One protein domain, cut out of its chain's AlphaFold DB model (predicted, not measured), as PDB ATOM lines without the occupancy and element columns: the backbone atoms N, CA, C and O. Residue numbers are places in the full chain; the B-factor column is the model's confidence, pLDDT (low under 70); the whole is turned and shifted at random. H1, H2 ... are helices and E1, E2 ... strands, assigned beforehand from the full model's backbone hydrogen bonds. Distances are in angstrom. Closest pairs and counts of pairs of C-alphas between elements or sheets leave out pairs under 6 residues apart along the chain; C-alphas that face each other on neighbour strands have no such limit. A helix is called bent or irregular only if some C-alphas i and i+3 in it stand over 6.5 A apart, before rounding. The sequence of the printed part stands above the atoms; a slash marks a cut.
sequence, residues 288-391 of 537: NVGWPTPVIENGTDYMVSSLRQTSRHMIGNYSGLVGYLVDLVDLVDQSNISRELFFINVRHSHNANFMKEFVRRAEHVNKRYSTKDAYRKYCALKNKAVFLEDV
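AT A GLANCE: This is residues 288 to 391 of the 537 residues of an uncharacterized protein of viral metagenome (UniProt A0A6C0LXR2). A bent, twisted sheet of three strands and a helical hairpin, H1 and H2, make the two sides of a wide V, joined where residues 349 to 355 of H1 pack on the sheet. The sheet is a meander, each strand the antiparallel neighbour of the one before, in the order E1 - E2 - E3. The 104 printed residues hold E1, E2, E3, H1 and H2 along the chain, a mixed class. The whole is compact, with a radius of gyration of the C-alphas of 14.4 A and spans of 41 by 29 by 21 A.

HOW THE PARTS SIT: Look first at inner strand E2, residues 318 to 330, which bends by 78 degrees at residue 321. Beside it edge strand E1, residues 301 to 315, forms a hairpin, with N 308 and O 325 2.9 A apart. Edge strand E3, residues 335 to 344, forms a hairpin with E2 too, with N 337 and O 328 2.7 A apart. H1, residues 349 to 365, is on the sheet at a height of 9.7 A; its closest C-alphas to E2 are Asn 351 and Leu 321, 5.5 A. H1 is irregular, with C-alphas 350 and 353 7.3 A apart. With residues 358 to 365 alone it touches H2, residues 372 to 382, opposite ways at a shallow tilt of 27 degrees; the closest C-alphas, Arg 361 and Tyr 378, are 5.5 A apart. H2 is not on the sheet. O i to N i+4 pairs are within hydrogen-bond range in 11 of 13 for H1 and 6 of 7 for H2.

IN THESE COORDINATES: Find C-alpha 301 at (38.816, 16.001, 26.204), where E1 begins its 26.3 A. E2 spans 29.5 A, E3 23.4 A and H1 24.5 A. H2, 14.7 A, ends at C-alpha 382, (39.198, 36.440, 29.942).

THE WHOLE: The C-alphas of Gln 334 and Tyr 369 are the two farthest apart, 41.9 A. The printed part has no cut, and no link between its named elements is long. Look for pLDDT under 70 at residues 291 to 292 and 368.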
ATOM      1  N   ASN A 288      33.979  27.383  26.170       84.94
ATOM      2  CA  ASN A 288      34.796  27.704  25.009       84.94
ATOM      3  C   ASN A 288      35.780  28.819  25.383       84.94
ATOM      4  O   ASN A 288      35.354  29.904  25.785       84.94
ATOM      5  N   VAL A 289      37.076  28.573  25.212       85.38
ATOM      6  CA  VAL A 289      38.143  29.559  25.426       85.38
ATOM      7  C   VAL A 289      38.885  29.766  24.124       85.38
ATOM      8  O   VAL A 289      39.229  28.796  23.463       85.38
ATOM      9  N   GLY A 290      39.185  31.016  23.782       75.44
ATOM     10  CA  GLY A 290      39.890  31.377  22.553       75.44
ATOM     11  C   GLY A 290      38.976  32.096  21.572       75.44
ATOM     12  O   GLY A 290      37.880  31.639  21.263       75.44
ATOM     13  N   TRP A 291      39.427  33.256  21.102       69.25
ATOM     14  CA  TRP A 291      38.730  34.062  20.105       69.25
ATOM     15  C   TRP A 291      39.756  34.704  19.161       69.25
ATOM     16  O   TRP A 291      40.778  35.185  19.660       69.25
ATOM     17  N   PRO A 292      39.520  34.752  17.831       65.19
ATOM     18  CA  PRO A 292      38.322  34.298  17.105       65.19
ATOM     19  C   PRO A 292      38.197  32.776  16.955       65.19
ATOM     20  O   PRO A 292      37.103  32.277  16.716       65.19
ATOM     21  N   THR A 293      39.294  32.040  17.129       74.81
ATOM     22  CA  THR A 293      39.312  30.575  17.047       74.81
ATOM     23  C   THR A 293      39.350  29.980  18.456       74.81
ATOM     24  O   THR A 293      40.264  30.338  19.213       74.81
ATOM     25  N   PRO A 294      38.413  29.084  18.817       79.38
ATOM     26  CA  PRO A 294      38.464  28.390  20.094       79.38
ATOM     27  C   PRO A 294      39.719  27.513  20.169       79.38
ATOM     28  O   PRO A 294      40.155  26.924  19.183       79.38
ATOM     29  N   VAL A 295      40.324  27.480  21.349       86.00
ATOM     30  CA  VAL A 295      41.449  26.614  21.718       86.00
ATOM     31  C   VAL A 295      41.014  25.525  22.689       86.00
ATOM     32  O   VAL A 295      41.511  24.411  22.618       86.00
ATOM     33  N   ILE A 296      40.083  25.855  23.584       90.12
ATOM     34  CA  ILE A 296      39.381  24.893  24.430       90.12
ATOM     35  C   ILE A 296      37.915  24.955  24.020       90.12
ATOM     36  O   ILE A 296      37.356  26.046  23.897       90.12
ATOM     37  N   GLU A 297      37.300  23.802  23.809       88.88
ATOM     38  CA  GLU A 297      35.890  23.665  23.472       88.88
ATOM     39  C   GLU A 297      35.154  22.894  24.567       88.88
ATOM     40  O   GLU A 297      35.664  21.930  25.141       88.88
ATOM     41  N   ASN A 298      33.920  23.307  24.857       87.56
ATOM     42  CA  ASN A 298      33.071  22.618  25.822       87.56
ATOM     43  C   ASN A 298      32.776  21.177  25.368       87.56
ATOM     44  O   ASN A 298      32.293  20.953  24.257       87.56
ATOM     45  N   GLY A 299      33.009  20.222  26.267       87.00
ATOM     46  CA  GLY A 299      32.802  18.790  26.066       87.00
ATOM     47  C   GLY A 299      34.014  18.050  25.501       87.00
ATOM     48  O   GLY A 299      34.040  16.826  25.584       87.00
ATOM     49  N   THR A 300      35.013  18.753  24.966       90.12
ATOM     50  CA  THR A 300      36.212  18.131  24.389       90.12
ATOM     51  C   THR A 300      37.186  17.705  25.483       90.12
ATOM     52  O   THR A 300      37.363  18.416  26.476       90.12
ATOM     53  N   ASP A 301      37.804  16.538  25.298       92.88
ATOM     54  CA  ASP A 301      38.816  16.001  26.204       92.88
ATOM     55  C   ASP A 301      40.224  16.363  25.722       92.88
ATOM     56  O   ASP A 301      40.528  16.301  24.528       92.88
ATOM     57  N   TYR A 302      41.083  16.709  26.673       94.75
ATOM     58  CA  TYR A 302      42.453  17.146  26.453       94.75
ATOM     59  C   TYR A 302      43.414  16.381  27.357       94.75
ATOM     60  O   TYR A 302      43.082  16.074  28.502       94.75
ATOM     61  N   MET A 303      44.624  16.132  26.868       95.88
ATOM     62  CA  MET A 303      45.742  15.668  27.690       95.88
ATOM     63  C   MET A 303      46.762  16.787  27.855       95.88
ATOM     64  O   MET A 303      47.057  17.488  26.892       95.88
ATOM     65  N   VAL A 304      47.326  16.960  29.044       97.06
ATOM     66  CA  VAL A 304      48.426  17.913  29.242       97.06
ATOM     67  C   VAL A 304      49.721  17.342  28.676       97.06
ATOM     68  O   VAL A 304      50.237  16.362  29.203       97.06
ATOM     69  N   SER A 305      50.271  17.970  27.635       96.44
ATOM     70  CA  SER A 305      51.537  17.545  27.017       96.44
ATOM     71  C   SER A 305      52.755  18.243  27.603       96.44
ATOM     72  O   SER A 305      53.833  17.655  27.678       96.44
ATOM     73  N   SER A 306      52.613  19.504  28.008       96.62
ATOM     74  CA  SER A 306      53.709  20.282  28.578       96.62
ATOM     75  C   SER A 306      53.200  21.184  29.695       96.62
ATOM     76  O   SER A 306      52.070  21.678  29.664       96.62
ATOM     77  N   LEU A 307      54.044  21.383  30.708       95.88
ATOM     78  CA  LEU A 307      53.716  22.193  31.869       95.88
ATOM     79  C   LEU A 307      54.936  22.990  32.331       95.88
ATOM     80  O   LEU A 307      55.942  22.415  32.744       95.88
ATOM     81  N   ARG A 308      54.827  24.323  32.331       96.06
ATOM     82  CA  ARG A 308      55.866  25.225  32.847       96.06
ATOM     83  C   ARG A 308      55.286  26.209  33.851       96.06
ATOM     84  O   ARG A 308      54.516  27.097  33.490       96.06
ATOM     85  N   GLN A 309      55.703  26.102  35.109       95.75
ATOM     86  CA  GLN A 309      55.372  27.110  36.114       95.75
ATOM     87  C   GLN A 309      55.983  28.464  35.730       95.75
ATOM     88  O   GLN A 309      57.118  28.544  35.258       95.75
ATOM     89  N   THR A 310      55.238  29.543  35.944       95.44
ATOM     90  CA  THR A 310      55.697  30.907  35.676       95.44
ATOM     91  C   THR A 310      55.284  31.850  36.795       95.44
ATOM     92  O   THR A 310      54.222  31.699  37.394       95.44
ATOM     93  N   SER A 311      56.137  32.836  37.060       94.62
ATOM     94  CA  SER A 311      55.870  33.993  37.924       94.62
ATOM     95  C   SER A 311      56.116  35.319  37.204       94.62
ATOM     96  O   SER A 311      56.245  36.369  37.827       94.62
ATOM     97  N   ARG A 312      56.235  35.267  35.875       93.25
ATOM     98  CA  ARG A 312      56.600  36.404  35.018       93.25
ATOM     99  C   ARG A 312      55.574  36.650  33.917       93.25
ATOM    100  O   ARG A 312      55.820  37.475  33.043       93.25
ATOM    101  N   HIS A 313      54.450  35.932  33.931       95.81
ATOM    102  CA  HIS A 313      53.436  36.091  32.898       95.81
ATOM    103  C   HIS A 313      52.793  37.480  32.980       95.81
ATOM    104  O   HIS A 313      52.754  38.106  34.046       95.81
ATOM    105  N   MET A 314      52.319  37.973  31.839       94.62
ATOM    106  CA  MET A 314      51.782  39.319  31.715       94.62
ATOM    107  C   MET A 314      50.475  39.313  30.931       94.62
ATOM    108  O   MET A 314      50.416  38.830  29.803       94.62
ATOM    109  N   ILE A 315      49.438  39.911  31.513       93.62
ATOM    110  CA  ILE A 315      48.140  40.114  30.868       93.62
ATOM    111  C   ILE A 315      47.840  41.610  30.868       93.62
ATOM    112  O   ILE A 315      47.504  42.190  31.896       93.62
ATOM    113  N   GLY A 316      47.941  42.254  29.703       89.19
ATOM    114  CA  GLY A 316      47.776  43.708  29.616       89.19
ATOM    115  C   GLY A 316      48.824  44.418  30.475       89.19
ATOM    116  O   GLY A 316      50.008  44.159  30.313       89.19
ATOM    117  N   ASN A 317      48.383  45.260  31.412       91.56
ATOM    118  CA  ASN A 317      49.272  45.999  32.318       91.56
ATOM    119  C   ASN A 317      49.598  45.233  33.615       91.56
ATOM    120  O   ASN A 317      50.243  45.782  34.504       91.56
ATOM    121  N   TYR A 318      49.126  43.992  33.757       94.12
ATOM    122  CA  TYR A 318      49.382  43.160  34.931       94.12
ATOM    123  C   TYR A 318      50.575  42.250  34.655       94.12
ATOM    124  O   TYR A 318      50.452  41.305  33.881       94.12
ATOM    125  N   SER A 319      51.719  42.542  35.272       93.31
ATOM    126  CA  SER A 319      52.953  41.755  35.179       93.31
ATOM    127  C   SER A 319      53.189  40.914  36.433       93.31
ATOM    128  O   SER A 319      52.675  41.232  37.503       93.31
ATOM    129  N   GLY A 320      54.040  39.893  36.323       94.69
ATOM    130  CA  GLY A 320      54.412  39.063  37.471       94.69
ATOM    131  C   GLY A 320      53.313  38.083  37.884       94.69
ATOM    132  O   GLY A 320      53.243  37.679  39.045       94.69
ATOM    133  N   LEU A 321      52.425  37.733  36.947       96.88
ATOM    134  CA  LEU A 321      51.340  36.800  37.208       96.88
ATOM    135  C   LEU A 321      51.891  35.387  37.386       96.88
ATOM    136  O   LEU A 321      52.776  34.940  36.646       96.88
ATOM    137  N   VAL A 322      51.335  34.699  38.381       97.06
ATOM    138  CA  VAL A 322      51.756  33.368  38.811       97.06
ATOM    139  C   VAL A 322      50.758  32.316  38.357       97.06
ATOM    140  O   VAL A 322      49.548  32.449  38.545       97.06
ATOM    141  N   GLY A 323      51.269  31.243  37.776       96.19
ATOM    142  CA  GLY A 323      50.454  30.147  37.278       96.19
ATOM    143  C   GLY A 323      51.296  29.168  36.484       96.19
ATOM    144  O   GLY A 323      52.494  29.017  36.733       96.19
ATOM    145  N   TYR A 324      50.664  28.545  35.502       96.75
ATOM    146  CA  TYR A 324      51.302  27.592  34.611       96.75
ATOM    147  C   TYR A 324      51.035  27.958  33.160       96.75
ATOM    148  O   TYR A 324      49.938  28.374  32.809       96.75
ATOM    149  N   LEU A 325      52.052  27.796  32.326       97.00
ATOM    150  CA  LEU A 325      51.919  27.765  30.880       97.00
ATOM    151  C   LEU A 325      51.806  26.303  30.474       97.00
ATOM    152  O   LEU A 325      52.652  25.494  30.864       97.00
ATOM    153  N   VAL A 326      50.726  25.984  29.775       96.62
ATOM    154  CA  VAL A 326      50.295  24.613  29.519       96.62
ATOM    155  C   VAL A 326      50.082  24.423  28.029       96.62
ATOM    156  O   VAL A 326      49.367  25.209  27.402       96.62
ATOM    157  N   ASP A 327      50.657  23.357  27.487       96.12
ATOM    158  CA  ASP A 327      50.274  22.847  26.178       96.12
ATOM    159  C   ASP A 327      49.375  21.623  26.349       96.12
ATOM    160  O   ASP A 327      49.517  20.840  27.294       96.12
ATOM    161  N   LEU A 328      48.420  21.483  25.434       95.75
ATOM    162  CA  LEU A 328      47.420  20.421  25.465       95.75
ATOM    163  C   LEU A 328      47.493  19.583  24.188       95.75
ATOM    164  O   LEU A 328      47.871  20.083  23.133       95.75
ATOM    165  N   VAL A 329      47.073  18.329  24.265       94.81
ATOM    166  CA  VAL A 329      46.710  17.497  23.113       94.81
ATOM    167  C   VAL A 329      45.195  17.390  23.091       94.81
ATOM    168  O   VAL A 329      44.600  16.961  24.076       94.81
ATOM    169  N   ASP A 330      44.568  17.781  21.988       91.69
ATOM    170  CA  ASP A 330      43.146  17.537  21.749       91.69
ATOM    171  C   ASP A 330      42.940  16.060  21.401       91.69
ATOM    172  O   ASP A 330      43.458  15.587  20.388       91.69
ATOM    173  N   LEU A 331      42.195  15.322  22.227       89.25
ATOM    174  CA  LEU A 331      42.049  13.874  22.061       89.25
ATOM    175  C   LEU A 331      41.085  13.476  20.931       89.25
ATOM    176  O   LEU A 331      41.122  12.327  20.490       89.25
ATOM    177  N   VAL A 332      40.253  14.395  20.427       83.00
ATOM    178  CA  VAL A 332      39.329  14.114  19.311       83.00
ATOM    179  C   VAL A 332      40.097  14.065  17.987       83.00
ATOM    180  O   VAL A 332      39.982  13.104  17.212       83.00
ATOM    181  N   ASP A 333      40.944  15.071  17.768       81.56
ATOM    182  CA  ASP A 333      41.696  15.240  16.519       81.56
ATOM    183  C   ASP A 333      43.163  14.799  16.629       81.56
ATOM    184  O   ASP A 333      43.870  14.791  15.625       81.56
ATOM    185  N   GLN A 334      43.622  14.412  17.826       84.31
ATOM    186  CA  GLN A 334      45.023  14.072  18.123       84.31
ATOM    187  C   GLN A 334      45.986  15.203  17.730       84.31
ATOM    188  O   GLN A 334      47.095  14.979  17.245       84.31
ATOM    189  N   SER A 335      45.532  16.446  17.915       86.00
ATOM    190  CA  SER A 335      46.261  17.647  17.510       86.00
ATOM    191  C   SER A 335      46.900  18.338  18.710       86.00
ATOM    192  O   SER A 335      46.304  18.441  19.784       86.00
ATOM    193  N   ASN A 336      48.126  18.828  18.521       88.81
ATOM    194  CA  ASN A 336      48.839  19.577  19.548       88.81
ATOM    195  C   ASN A 336      48.362  21.031  19.592       88.81
ATOM    196  O   ASN A 336      48.406  21.761  18.602       88.81
ATOM    197  N   ILE A 337      47.979  21.468  20.782       86.62
ATOM    198  CA  ILE A 337      47.690  22.851  21.133       86.62
ATOM    199  C   ILE A 337      48.926  23.407  21.843       86.62
ATOM    200  O   ILE A 337      48.990  23.483  23.069       86.62
ATOM    201  N   SER A 338      49.917  23.802  21.047       77.12
ATOM    202  CA  SER A 338      51.151  24.441  21.522       77.12
ATOM    203  C   SER A 338      50.975  25.958  21.569       77.12
ATOM    204  O   SER A 338      51.406  26.676  20.664       77.12
ATOM    205  N   ARG A 339      50.239  26.451  22.570       79.00
ATOM    206  CA  ARG A 339      49.910  27.883  22.705       79.00
ATOM    207  C   ARG A 339      50.333  28.496  24.034       79.00
ATOM    208  O   ARG A 339      50.000  29.658  24.258       79.00
ATOM    209  N   GLU A 340      51.033  27.752  24.893       86.44
ATOM    210  CA  GLU A 340      51.390  28.205  26.241       86.44
ATOM    211  C   GLU A 340      50.172  28.793  26.984       86.44
ATOM    212  O   GLU A 340      50.186  29.932  27.459       86.44
ATOM    213  N   LEU A 341      49.073  28.035  27.049       94.00
ATOM    214  CA  LEU A 341      47.840  28.485  27.693       94.00
ATOM    215  C   LEU A 341      48.123  28.825  29.159       94.00
ATOM    216  O   LEU A 341      48.661  28.001  29.895       94.00
ATOM    217  N   PHE A 342      47.763  30.036  29.593       95.62
ATOM    218  CA  PHE A 342      48.046  30.481  30.955       95.62
ATOM    219  C   PHE A 342      46.944  30.057  31.930       95.62
ATOM    220  O   PHE A 342      45.878  30.672  32.003       95.62
ATOM    221  N   PHE A 343      47.224  29.012  32.702       96.12
ATOM    222  CA  PHE A 343      46.408  28.534  33.813       96.12
ATOM    223  C   PHE A 343      46.765  29.338  35.060       96.12
ATOM    224  O   PHE A 343      47.834  29.165  35.655       96.12
ATOM    225  N   ILE A 344      45.881  30.256  35.439       95.88
ATOM    226  CA  ILE A 344      46.139  31.187  36.534       95.88
ATOM    227  C   ILE A 344      45.959  30.506  37.896       95.88
ATOM    228  O   ILE A 344      44.974  29.809  38.138       95.88
ATOM    229  N   ASN A 345      46.878  30.761  38.830       94.75
ATOM    230  CA  ASN A 345      46.673  30.379  40.225       94.75
ATOM    231  C   ASN A 345      45.838  31.452  40.943       94.75
ATOM    232  O   ASN A 345      46.371  32.471  41.386       94.75
ATOM    233  N   VAL A 346      44.532  31.225  41.076       93.88
ATOM    234  CA  VAL A 346      43.590  32.180  41.695       93.88
ATOM    235  C   VAL A 346      43.994  32.572  43.124       93.88
ATOM    236  O   VAL A 346      43.802  33.720  43.519       93.88
ATOM    237  N   ARG A 347      44.610  31.653  43.880       91.12
ATOM    238  CA  ARG A 347      44.982  31.848  45.293       91.12
ATOM    239  C   ARG A 347      46.253  32.678  45.487       91.12
ATOM    240  O   ARG A 347      46.533  33.125  46.597       91.12
ATOM    241  N   HIS A 348      47.061  32.864  44.445       94.06
ATOM    242  CA  HIS A 348      48.381  33.466  44.608       94.06
ATOM    243  C   HIS A 348      48.305  34.988  44.812       94.06
ATOM    244  O   HIS A 348      47.719  35.709  44.006       94.06
ATOM    245  N   SER A 349      48.981  35.504  45.843       94.31
ATOM    246  CA  SER A 349      48.943  36.928  46.227       94.31
ATOM    247  C   SER A 349      49.359  37.886  45.104       94.31
ATOM    248  O   SER A 349      48.773  38.955  44.952       94.31
ATOM    249  N   HIS A 350      50.317  37.485  44.263       94.81
ATOM    250  CA  HIS A 350      50.770  38.290  43.119       94.81
ATOM    251  C   HIS A 350      49.681  38.477  42.050       94.81
ATOM    252  O   HIS A 350      49.716  39.445  41.294       94.81
ATOM    253  N   ASN A 351      48.672  37.603  42.019       96.50
ATOM    254  CA  ASN A 351      47.547  37.715  41.095       96.50
ATOM    255  C   ASN A 351      46.416  38.593  41.645       96.50
ATOM    256  O   ASN A 351      45.487  38.903  40.904       96.50
ATOM    257  N   ALA A 352      46.471  39.035  42.909       95.19
ATOM    258  CA  ALA A 352      45.349  39.690  43.581       95.19
ATOM    259  C   ALA A 352      44.853  40.954  42.860       95.19
ATOM    260  O   ALA A 352      43.647  41.151  42.726       95.19
ATOM    261  N   ASN A 353      45.757  41.802  42.356       95.38
ATOM    262  CA  ASN A 353      45.369  43.024  41.639       95.38
ATOM    263  C   ASN A 353      44.695  42.721  40.294       95.38
ATOM    264  O   ASN A 353      43.705  43.363  39.947       95.38
ATOM    265  N   PHE A 354      45.204  41.723  39.565       96.81
ATOM    266  CA  PHE A 354      44.569  41.240  38.342       96.81
ATOM    267  C   PHE A 354      43.193  40.647  38.648       96.81
ATOM    268  O   PHE A 354      42.212  41.048  38.029       96.81
ATOM    269  N   MET A 355      43.104  39.758  39.641       96.62
ATOM    270  CA  MET A 355      41.857  39.095  40.021       96.62
ATOM    271  C   MET A 355      40.793  40.092  40.481       96.62
ATOM    272  O   MET A 355      39.643  39.953  40.082       96.62
ATOM    273  N   LYS A 356      41.161  41.136  41.236       95.88
ATOM    274  CA  LYS A 356      40.238  42.216  41.628       95.88
ATOM    275  C   LYS A 356      39.619  42.915  40.421       95.88
ATOM    276  O   LYS A 356      38.400  43.045  40.357       95.88
ATOM    277  N   GLU A 357      40.429  43.344  39.453       95.50
ATOM    278  CA  GLU A 357      39.895  43.986  38.244       95.50
ATOM    279  C   GLU A 357      39.105  42.998  37.379       95.50
ATOM    280  O   GLU A 357      38.056  43.345  36.835       95.50
ATOM    281  N   PHE A 358      39.600  41.769  37.249       95.38
ATOM    282  CA  PHE A 358      38.968  40.726  36.456       95.38
ATOM    283  C   PHE A 358      37.572  40.379  36.987       95.38
ATOM    284  O   PHE A 358      36.606  40.437  36.225       95.38
ATOM    285  N   VAL A 359      37.452  40.126  38.295       95.00
ATOM    286  CA  VAL A 359      36.179  39.882  38.990       95.00
ATOM    287  C   VAL A 359      35.262  41.096  38.876       95.00
ATOM    288  O   VAL A 359      34.121  40.934  38.467       95.00
ATOM    289  N   ARG A 360      35.760  42.322  39.096       94.69
ATOM    290  CA  ARG A 360      34.952  43.546  38.939       94.69
ATOM    291  C   ARG A 360      34.337  43.666  37.539       94.69
ATOM    292  O   ARG A 360      33.185  44.076  37.394       94.69
ATOM    293  N   ARG A 361      35.099  43.335  36.487       93.44
ATOM    294  CA  ARG A 361      34.591  43.331  35.102       93.44
ATOM    295  C   ARG A 361      33.584  42.214  34.870       93.44
ATOM    296  O   ARG A 361      32.566  42.471  34.238       93.44
ATOM    297  N   ALA A 362      33.860  41.016  35.372       91.69
ATOM    298  CA  ALA A 362      32.958  39.879  35.257       91.69
ATOM    299  C   ALA A 362      31.616  40.149  35.965       91.69
ATOM    300  O   ALA A 362      30.567  40.012  35.349       91.69
ATOM    301  N   GLU A 363      31.629  40.683  37.188       90.69
ATOM    302  CA  GLU A 363      30.419  41.114  37.901       90.69
ATOM    303  C   GLU A 363      29.646  42.192  37.146       90.69
ATOM    304  O   GLU A 363      28.418  42.190  37.138       90.69
ATOM    305  N   HIS A 364      30.343  43.141  36.515       88.88
ATOM    306  CA  HIS A 364      29.681  44.149  35.697       88.88
ATOM    307  C   HIS A 364      29.007  43.526  34.470       88.88
ATOM    308  O   HIS A 364      27.895  43.926  34.130       88.88
ATOM    309  N   VAL A 365      29.651  42.534  33.846       87.06
ATOM    310  CA  VAL A 365      29.099  41.785  32.710       87.06
ATOM    311  C   VAL A 365      27.897  40.928  33.112       87.06
ATOM    312  O   VAL A 365      26.939  40.845  32.346       87.06
ATOM    313  N   ASN A 366      27.896  40.394  34.333       83.38
ATOM    314  CA  ASN A 366      26.823  39.573  34.895       83.38
ATOM    315  C   ASN A 366      25.623  40.398  35.427       83.38
ATOM    316  O   ASN A 366      24.795  39.873  36.165       83.38
ATOM    317  N   LYS A 367      25.494  41.694  35.102       80.94
ATOM    318  CA  LYS A 367      24.351  42.549  35.507       80.94
ATOM    319  C   LYS A 367      23.429  42.853  34.333       80.94
ATOM    320  O   LYS A 367      23.932  43.169  33.261       80.94
ATOM    321  N   ARG A 368      22.099  42.840  34.548       68.88
ATOM    322  CA  ARG A 368      21.025  42.983  33.519       68.88
ATOM    323  C   ARG A 368      21.164  44.160  32.532       68.88
ATOM    324  O   ARG A 368      20.478  44.182  31.518       68.88
ATOM    325  N   TYR A 369      22.010  45.137  32.838       74.06
ATOM    326  CA  TYR A 369      22.233  46.342  32.037       74.06
ATOM    327  C   TYR A 369      23.683  46.457  31.542       74.06
ATOM    328  O   TYR A 369      24.190  47.555  31.320       74.06
ATOM    329  N   SER A 370      24.386  45.330  31.420       77.88
ATOM    330  CA  SER A 370      25.741  45.287  30.877       77.88
ATOM    331  C   SER A 370      25.770  45.704  29.398       77.88
ATOM    332  O   SER A 370      24.800  45.541  28.656       77.88
ATOM    333  N   THR A 371      26.900  46.261  28.956       83.25
ATOM    334  CA  THR A 371      27.080  46.803  27.601       83.25
ATOM    335  C   THR A 371      28.031  45.951  26.758       83.25
ATOM    336  O   THR A 371      28.885  45.228  27.274       83.25
ATOM    337  N   LYS A 372      27.954  46.087  25.426       79.56
ATOM    338  CA  LYS A 372      28.901  45.434  24.498       79.56
ATOM    339  C   LYS A 372      30.354  45.840  24.772       79.56
ATOM    340  O   LYS A 372      31.256  45.015  24.650       79.56
ATOM    341  N   ASP A 373      30.583  47.096  25.151       85.38
ATOM    342  CA  ASP A 373      31.915  47.597  25.499       85.38
ATOM    343  C   ASP A 373      32.431  46.984  26.810       85.38
ATOM    344  O   ASP A 373      33.575  46.527  26.867       85.38
ATOM    345  N   ALA A 374      31.575  46.873  27.834       86.44
ATOM    346  CA  ALA A 374      31.904  46.158  29.067       86.44
ATOM    347  C   ALA A 374      32.295  44.703  28.782       86.44
ATOM    348  O   ALA A 374      33.337  44.235  29.251       86.44
ATOM    349  N   TYR A 375      31.516  44.019  27.940       86.00
ATOM    350  CA  TYR A 375      31.811  42.654  27.522       86.00
ATOM    351  C   TYR A 375      33.141  42.546  26.771       86.00
ATOM    352  O   TYR A 375      33.990  41.728  27.122       86.00
ATOM    353  N   ARG A 376      33.391  43.430  25.798       86.31
ATOM    354  CA  ARG A 376      34.668  43.492  25.073       86.31
ATOM    355  C   ARG A 376      35.852  43.689  26.026       86.31
ATOM    356  O   ARG A 376      36.873  43.017  25.882       86.31
ATOM    357  N   LYS A 377      35.727  44.589  27.009       90.00
ATOM    358  CA  LYS A 377      36.760  44.855  28.027       90.00
ATOM    359  C   LYS A 377      36.993  43.665  28.957       90.00
ATOM    360  O   LYS A 377      38.131  43.451  29.375       90.00
ATOM    361  N   TYR A 378      35.952  42.906  29.285       90.62
ATOM    362  CA  TYR A 378      36.070  41.650  30.024       90.62
ATOM    363  C   TYR A 378      36.779  40.575  29.187       90.62
ATOM    364  O   TYR A 378      37.798  40.036  29.623       90.62
ATOM    365  N   CYS A 379      36.332  40.336  27.951       87.62
ATOM    366  CA  CYS A 379      36.926  39.356  27.036       87.62
ATOM    367  C   CYS A 379      38.408  39.623  26.742       87.62
ATOM    368  O   CYS A 379      39.179  38.677  26.591       87.62
ATOM    369  N   ALA A 380      38.831  40.892  26.717       88.38
ATOM    370  CA  ALA A 380      40.236  41.266  26.552       88.38
ATOM    371  C   ALA A 380      41.163  40.686  27.642       88.38
ATOM    372  O   ALA A 380      42.360  40.521  27.390       88.38
ATOM    373  N   LEU A 381      40.619  40.383  28.828       91.50
ATOM    374  CA  LEU A 381      41.313  39.680  29.908       91.50
ATOM    375  C   LEU A 381      40.966  38.186  29.920       91.50
ATOM    376  O   LEU A 381      41.872  37.358  29.963       91.50
ATOM    377  N   LYS A 382      39.675  37.831  29.833       89.75
ATOM    378  CA  LYS A 382      39.198  36.440  29.942       89.75
ATOM    379  C   LYS A 382      39.831  35.505  28.914       89.75
ATOM    380  O   LYS A 382      40.126  34.362  29.238       89.75
ATOM    381  N   ASN A 383      40.079  35.988  27.698       88.56
ATOM    382  CA  ASN A 383      40.671  35.177  26.630       88.56
ATOM    383  C   ASN A 383      42.181  34.929  26.809       88.56
ATOM    384  O   ASN A 383      42.785  34.285  25.958       88.56
ATOM    385  N   LYS A 384      42.797  35.456  27.877       90.56
ATOM    386  CA  LYS A 384      44.230  35.326  28.184       90.56
ATOM    387  C   LYS A 384      44.508  34.518  29.456       90.56
ATOM    388  O   LYS A 384      45.663  34.394  29.840       90.56
ATOM    389  N   ALA A 385      43.471  34.003  30.117       92.69
ATOM    390  CA  ALA A 385      43.597  33.193  31.322       92.69
ATOM    391  C   ALA A 385      42.586  32.039  31.311       92.69
ATOM    392  O   ALA A 385      41.411  32.231  30.983       92.69
ATOM    393  N   VAL A 386      43.063  30.858  31.695       94.81
ATOM    394  CA  VAL A 386      42.278  29.631  31.838       94.81
ATOM    395  C   VAL A 386      42.028  29.362  33.319       94.81
ATOM    396  O   VAL A 386      42.963  29.392  34.124       94.81
ATOM    397  N   PHE A 387      40.771  29.098  33.672       95.12
ATOM    398  CA  PHE A 387      40.325  28.811  35.035       95.12
ATOM    399  C   PHE A 387      39.957  27.332  35.188       95.12
ATOM    400  O   PHE A 387      39.117  26.822  34.448       95.12
ATOM    401  N   LEU A 388      40.570  26.659  36.167       93.88
ATOM    402  CA  LEU A 388      40.266  25.266  36.525       93.88
ATOM    403  C   LEU A 388      39.096  25.133  37.508       93.88
ATOM    404  O   LEU A 388      38.491  24.075  37.615       93.88
ATOM    405  N   GLU A 389      38.768  26.192  38.239       91.69
ATOM    406  CA  GLU A 389      37.696  26.201  39.233       91.69
ATOM    407  C   GLU A 389      36.786  27.404  39.008       91.69
ATOM    408  O   GLU A 389      37.218  28.430  38.472       91.69
ATOM    409  N   ASP A 390      35.533  27.268  39.442       93.25
ATOM    410  CA  ASP A 390      34.612  28.398  39.498       93.25
ATOM    411  C   ASP A 390      35.171  29.429  40.499       93.25
ATOM    412  O   ASP A 390      35.713  29.072  41.553       93.25
ATOM    413  N   VAL A 391      35.072  30.713  40.156       95.25
ATOM    414  CA  VAL A 391      35.559  31.828  40.973       95.25
ATOM    415  C   VAL A 391      34.374  32.564  41.569       95.25
ATOM    416  O   VAL A 391      33.480  33.023  40.853       95.25
TER     417      VAL A 391